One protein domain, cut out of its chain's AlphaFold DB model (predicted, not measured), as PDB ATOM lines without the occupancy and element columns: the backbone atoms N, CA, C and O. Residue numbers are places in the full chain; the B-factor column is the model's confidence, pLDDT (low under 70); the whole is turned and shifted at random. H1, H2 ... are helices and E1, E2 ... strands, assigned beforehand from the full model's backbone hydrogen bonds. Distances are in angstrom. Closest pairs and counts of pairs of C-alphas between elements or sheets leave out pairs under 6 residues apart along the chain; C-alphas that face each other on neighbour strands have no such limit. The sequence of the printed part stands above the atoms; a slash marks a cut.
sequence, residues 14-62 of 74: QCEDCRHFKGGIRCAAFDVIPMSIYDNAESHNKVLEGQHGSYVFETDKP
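AT A GLANCE: This is residues 14 to 62 of the 74 residues of an uncharacterized protein of Alistipes sp. AF14-19 (UniProt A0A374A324). Look first for loops: this is a small body with little regular structure, in which the chain folds back after the short strand E1, passes through one short helix, H1, and then makes a long looping stretch, residues 39 to 62. The printed part has 49 residues, of which 7 are in named elements, E1 and then H1; the class is mixed. It is compact, with a radius of gyration of the C-alphas of 9.5 A, and rounded, spanning 30 by 20 by 17 A.

HOW THE PARTS SIT: Start at E1, residues 21 to 23, which pairs with no named strand; residues 26 to 27 form a short antiparallel pairing with it. A long link of 11 residues leads to H1, residues 35 to 38, and the two elements are apart. H1 is too short for any O i to N i+4 pair; its one O i to N i+3 pair is within range.

IN THESE COORDINATES: Find C-alpha 21 at (198.401, 168.303, 154.812); E1 runs 6.0 A to C-alpha 23. H1 runs 4.7 A from C-alpha 35 to C-alpha 38 at (204.834, 176.518, 158.871).

THE WHOLE: The C-alphas farthest apart, those of Gly 50 and Pro 62, are 29.7 A apart. The printed part has no cut, and no printed residue is under 70 in pLDDT.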
ATOM      1  N   GLN A  14     198.472 178.805 153.727       96.06
ATOM      2  CA  GLN A  14     198.890 178.081 154.921       96.06
ATOM      3  C   GLN A  14     199.170 176.609 154.603       96.06
ATOM      4  O   GLN A  14     198.825 176.094 153.534       96.06
ATOM      5  N   CYS A  15     199.805 175.895 155.534       97.31
ATOM      6  CA  CYS A  15     200.071 174.465 155.356       97.31
ATOM      7  C   CYS A  15     198.771 173.665 155.169       97.31
ATOM      8  O   CYS A  15     198.756 172.704 154.403       97.31
ATOM      9  N   GLU A  16     197.686 174.100 155.804       96.50
ATOM     10  CA  GLU A  16     196.313 173.594 155.707       96.50
ATOM     11  C   GLU A  16     195.744 173.637 154.279       96.50
ATOM     12  O   GLU A  16     194.787 172.920 153.957       96.50
ATOM     13  N   ASP A  17     196.324 174.464 153.411       97.00
ATOM     14  CA  ASP A  17     195.926 174.592 152.012       97.00
ATOM     15  C   ASP A  17     196.627 173.607 151.094       97.00
ATOM     16  O   ASP A  17     196.142 173.351 149.992       97.00
ATOM     17  N   CYS A  18     197.722 173.005 151.550       97.38
ATOM     18  CA  CYS A  18     198.489 172.070 150.750       97.38
ATOM     19  C   CYS A  18     197.793 170.706 150.627       97.38
ATOM     20  O   CYS A  18     197.298 170.139 151.606       97.38
ATOM     21  N   ARG A  19     197.859 170.101 149.435       97.50
ATOM     22  CA  ARG A  19     197.285 168.778 149.116       97.50
ATOM     23  C   ARG A  19     197.747 167.640 150.024       97.50
ATOM     24  O   ARG A  19     197.067 166.625 150.129       97.50
ATOM     25  N   HIS A  20     198.915 167.776 150.647       97.56
ATOM     26  CA  HIS A  20     199.507 166.731 151.479       97.56
ATOM     27  C   HIS A  20     199.439 167.028 152.986       97.56
ATOM     28  O   HIS A  20     200.148 166.390 153.777       97.56
ATOM     29  N   PHE A  21     198.640 168.009 153.403       97.69
ATOM     30  CA  PHE A  21     198.401 168.303 154.812       97.69
ATOM     31  C   PHE A  21     197.634 167.168 155.499       97.69
ATOM     32  O   PHE A  21     196.727 166.579 154.918       97.69
ATOM     33  N   LYS A  22     198.006 166.840 156.744       97.50
ATOM     34  CA  LYS A  22     197.341 165.782 157.527       97.50
ATOM     35  C   LYS A  22     196.635 166.303 158.778       97.50
ATOM     36  O   LYS A  22     195.751 165.616 159.280       97.50
ATOM     37  N   GLY A  23     197.008 167.478 159.286       96.38
ATOM     38  CA  GLY A  23     196.401 168.080 160.473       96.38
ATOM     39  C   GLY A  23     197.426 168.565 161.497       96.38
ATOM     40  O   GLY A  23     198.467 167.935 161.705       96.38
ATOM     41  N   GLY A  24     197.101 169.671 162.172       94.94
ATOM     42  CA  GLY A  24     197.971 170.301 163.166       94.94
ATOM     43  C   GLY A  24     199.342 170.631 162.577       94.94
ATOM     44  O   GLY A  24     199.441 171.244 161.524       94.94
ATOM     45  N   ILE A  25     200.405 170.161 163.226       96.25
ATOM     46  CA  ILE A  25     201.793 170.377 162.786       96.25
ATOM     47  C   ILE A  25     202.337 169.227 161.920       96.25
ATOM     48  O   ILE A  25     203.543 168.996 161.912       96.25
ATOM     49  N   ARG A  26     201.478 168.451 161.241       97.75
ATOM     50  CA  ARG A  26     201.877 167.237 160.499       97.75
ATOM     51  C   ARG A  26     201.395 167.235 159.052       97.75
ATOM     52  O   ARG A  26     200.284 167.668 158.740       97.75
ATOM     53  N   CYS A  27     202.189 166.643 158.164       97.88
ATOM     54  CA  CYS A  27     201.829 166.445 156.760       97.88
ATOM     55  C   CYS A  27     202.446 165.149 156.198       97.88
ATOM     56  O   CYS A  27     202.972 164.321 156.940       97.88
ATOM     57  N   ALA A  28     202.329 164.894 154.892       98.06
ATOM     58  CA  ALA A  28     202.969 163.726 154.281       98.06
ATOM     59  C   ALA A  28     204.501 163.837 154.198       98.06
ATOM     60  O   ALA A  28     205.162 162.804 154.267       98.06
ATOM     61  N   ALA A  29     205.048 165.053 154.089       97.88
ATOM     62  CA  ALA A  29     206.492 165.297 154.020       97.88
ATOM     63  C   ALA A  29     207.181 165.332 155.394       97.88
ATOM     64  O   ALA A  29     208.359 164.996 155.478       97.88
ATOM     65  N   PHE A  30     206.475 165.725 156.459       97.56
ATOM     66  CA  PHE A  30     207.061 165.932 157.784       97.56
ATOM     67  C   PHE A  30     206.153 165.403 158.899       97.56
ATOM     68  O   PHE A  30     204.960 165.723 158.946       97.56
ATOM     69  N   ASP A  31     206.739 164.661 159.842       97.00
ATOM     70  CA  ASP A  31     206.063 164.254 161.083       97.00
ATOM     71  C   ASP A  31     205.850 165.434 162.041       97.00
ATOM     72  O   ASP A  31     204.913 165.421 162.844       97.00
ATOM     73  N   VAL A  32     206.715 166.449 161.942       97.38
ATOM     74  CA  VAL A  32     206.590 167.774 162.556       97.38
ATOM     75  C   VAL A  32     207.057 168.802 161.528       97.38
ATOM     76  O   VAL A  32     208.223 168.791 161.135       97.38
ATOM     77  N   ILE A  33     206.151 169.661 161.063       97.62
ATOM     78  CA  ILE A  33     206.444 170.680 160.048       97.62
ATOM     79  C   ILE A  33     207.488 171.665 160.609       97.62
ATOM     80  O   ILE A  33     207.280 172.211 161.695       97.62
ATOM     81  N   PRO A  34     208.605 171.916 159.899       96.19
ATOM     82  CA  PRO A  34     209.581 172.920 160.311       96.19
ATOM     83  C   PRO A  34     208.957 174.317 160.382       96.19
ATOM     84  O   PRO A  34     208.240 174.708 159.465       96.19
ATOM     85  N   MET A  35     209.290 175.108 161.408       95.12
ATOM     86  CA  MET A  35     208.718 176.453 161.593       95.12
ATOM     87  C   MET A  35     208.900 177.369 160.379       95.12
ATOM     88  O   MET A  35     207.970 178.064 159.998       95.12
ATOM     89  N   SER A  36     210.050 177.304 159.700       93.56
ATOM     90  CA  SER A  36     210.293 178.095 158.486       93.56
ATOM     91  C   SER A  36     209.308 177.797 157.351       93.56
ATOM     92  O   SER A  36     209.086 178.655 156.504       93.56
ATOM     93  N   ILE A  37     208.755 176.580 157.320       96.12
ATOM     94  CA  ILE A  37     207.720 176.165 156.370       96.12
ATOM     95  C   ILE A  37     206.329 176.451 156.930       96.12
ATOM     96  O   ILE A  37     205.451 176.866 156.184       96.12
ATOM     97  N   TYR A  38     206.121 176.250 158.232       94.62
ATOM     98  CA  TYR A  38     204.834 176.518 158.871       94.62
ATOM     99  C   TYR A  38     204.440 177.998 158.751       94.62
ATOM    100  O   TYR A  38     203.313 178.293 158.371       94.62
ATOM    101  N   ASP A  39     205.390 178.914 158.961       93.25
ATOM    102  CA  ASP A  39     205.167 180.364 158.869       93.25
ATOM    103  C   ASP A  39     204.985 180.859 157.419       93.25
ATOM    104  O   ASP A  39     204.463 181.949 157.184       93.25
ATOM    105  N   ASN A  40     205.449 180.083 156.436       95.50
ATOM    106  CA  ASN A  40     205.317 180.390 155.017       95.50
ATOM    107  C   ASN A  40     205.276 179.098 154.196       95.50
ATOM    108  O   ASN A  40     206.315 178.608 153.735       95.50
ATOM    109  N   ALA A  41     204.074 178.565 153.978       95.75
ATOM    110  CA  ALA A  41     203.888 177.296 153.281       95.75
ATOM    111  C   ALA A  41     204.460 177.323 151.851       95.75
ATOM    112  O   ALA A  41     205.071 176.353 151.401       95.75
ATOM    113  N   GLU A  42     204.366 178.467 151.171       96.25
ATOM    114  CA  GLU A  42     204.858 178.665 149.800       96.25
ATOM    115  C   GLU A  42     206.396 178.631 149.703       96.25
ATOM    116  O   GLU A  42     206.954 178.477 148.613       96.25
ATOM    117  N   SER A  43     207.109 178.718 150.833       96.38
ATOM    118  CA  SER A  43     208.563 178.517 150.873       96.38
ATOM    119  C   SER A  43     208.976 177.055 150.659       96.38
ATOM    120  O   SER A  43     210.121 176.794 150.277       96.38
ATOM    121  N   HIS A  44     208.059 176.094 150.830       97.38
ATOM    122  CA  HIS A  44     208.292 174.674 150.546       97.38
ATOM    123  C   HIS A  44     208.187 174.381 149.044       97.38
ATOM    124  O   HIS A  44     207.373 173.589 148.585       97.38
ATOM    125  N   ASN A  45     209.034 175.033 148.253       97.38
ATOM    126  CA  ASN A  45     209.032 174.967 146.788       97.38
ATOM    127  C   ASN A  45     210.019 173.940 146.205       97.38
ATOM    128  O   ASN A  45     210.205 173.857 144.990       97.38
ATOM    129  N   LYS A  46     210.684 173.174 147.068       97.31
ATOM    130  CA  LYS A  46     211.641 172.129 146.706       97.31
ATOM    131  C   LYS A  46     211.700 171.071 147.798       97.31
ATOM    132  O   LYS A  46     211.389 171.345 148.955       97.31
ATOM    133  N   VAL A  47     212.169 169.886 147.426       97.56
ATOM    134  CA  VAL A  47     212.463 168.810 148.375       97.56
ATOM    135  C   VAL A  47     213.585 169.257 149.316       97.56
ATOM    136  O   VAL A  47     214.632 169.725 148.862       97.56
ATOM    137  N   LEU A  48     213.354 169.126 150.621       95.88
ATOM    138  CA  LEU A  48     214.318 169.445 151.671       95.88
ATOM    139  C   LEU A  48     215.010 168.185 152.200       95.88
ATOM    140  O   LEU A  48     214.479 167.077 152.122       95.88
ATOM    141  N   GLU A  49     216.207 168.356 152.758       94.81
ATOM    142  CA  GLU A  49     216.910 167.266 153.433       94.81
ATOM    143  C   GLU A  49     216.110 166.792 154.657       94.81
ATOM    144  O   GLU A  49     215.596 167.600 155.429       94.81
ATOM    145  N   GLY A  50     215.977 165.473 154.816       92.38
ATOM    146  CA  GLY A  50     215.252 164.873 155.936       92.38
ATOM    147  C   GLY A  50     213.725 164.857 155.800       92.38
ATOM    148  O   GLY A  50     213.062 164.356 156.704       92.38
ATOM    149  N   GLN A  51     213.151 165.349 154.694       97.12
ATOM    150  CA  GLN A  51     211.720 165.179 154.426       97.12
ATOM    151  C   GLN A  51     211.396 163.772 153.898       97.12
ATOM    152  O   GLN A  51     212.235 163.088 153.308       97.12
ATOM    153  N   HIS A  52     210.136 163.366 154.021       98.06
ATOM    154  CA  HIS A  52     209.609 162.157 153.397       98.06
ATOM    155  C   HIS A  52     209.158 162.429 151.957       98.06
ATOM    156  O   HIS A  52     208.392 163.355 151.698       98.06
ATOM    157  N   GLY A  53     209.584 161.581 151.019       97.06
ATOM    158  CA  GLY A  53     209.139 161.640 149.625       97.06
ATOM    159  C   GLY A  53     209.491 162.947 148.902       97.06
ATOM    160  O   GLY A  53     210.361 163.714 149.312       97.06
ATOM    161  N   SER A  54     208.797 163.200 147.794       97.62
ATOM    162  CA  SER A  54     209.041 164.340 146.902       97.62
ATOM    163  C   SER A  54     207.966 165.425 147.002       97.62
ATOM    164  O   SER A  54     207.702 166.122 146.025       97.62
ATOM    165  N   TYR A  55     207.298 165.533 148.152       97.81
ATOM    166  CA  TYR A  55     206.250 166.529 148.351       97.81
ATOM    167  C   TYR A  55     206.837 167.945 148.366       97.81
ATOM    168  O   TYR A  55     207.865 168.191 148.998       97.81
ATOM    169  N   VAL A  56     206.156 168.853 147.678       97.94
ATOM    170  CA  VAL A  56     206.353 170.305 147.704       97.94
ATOM    171  C   VAL A  56     204.977 170.948 147.841       97.94
ATOM    172  O   VAL A  56     203.967 170.289 147.569       97.94
ATOM    173  N   PHE A  57     204.930 172.209 148.258       97.94
ATOM    174  CA  PHE A  57     203.677 172.935 148.387       97.94
ATOM    175  C   PHE A  57     202.922 172.956 147.052       97.94
ATOM    176  O   PHE A  57     203.422 173.445 146.039       97.94
ATOM    177  N   GLU A  58     201.704 172.419 147.063       97.75
ATOM    178  CA  GLU A  58     200.801 172.403 145.920       97.75
ATOM    179  C   GLU A  58     199.364 172.502 146.431       97.75
ATOM    180  O   GLU A  58     198.950 171.737 147.307       97.75
ATOM    181  N   THR A  59     198.594 173.434 145.873       97.12
ATOM    182  CA  THR A  59     197.186 173.641 146.212       97.12
ATOM    183  C   THR A  59     196.375 173.958 144.961       97.12
ATOM    184  O   THR A  59     196.877 174.562 144.014       97.12
ATOM    185  N   ASP A  60     195.125 173.510 144.943       96.00
ATOM    186  CA  ASP A  60     194.083 173.888 143.987       96.00
ATOM    187  C   ASP A  60     193.030 174.815 144.610       96.00
ATOM    188  O   ASP A  60     192.083 175.221 143.934       96.00
ATOM    189  N   LYS A  61     193.185 175.159 145.894       95.75
ATOM    190  CA  LYS A  61     192.285 176.080 146.579       95.75
ATOM    191  C   LYS A  61     192.520 177.515 146.090       95.75
ATOM    192  O   LYS A  61     193.664 177.889 145.830       95.75
ATOM    193  N   PRO A  62     191.465 178.342 145.986       95.75
ATOM    194  CA  PRO A  62     191.641 179.773 145.777       95.75
ATOM    195  C   PRO A  62     192.289 180.415 147.010       95.75
ATOM    196  O   PRO A  62     192.137 179.912 148.125       95.75
TER     197      PRO A  62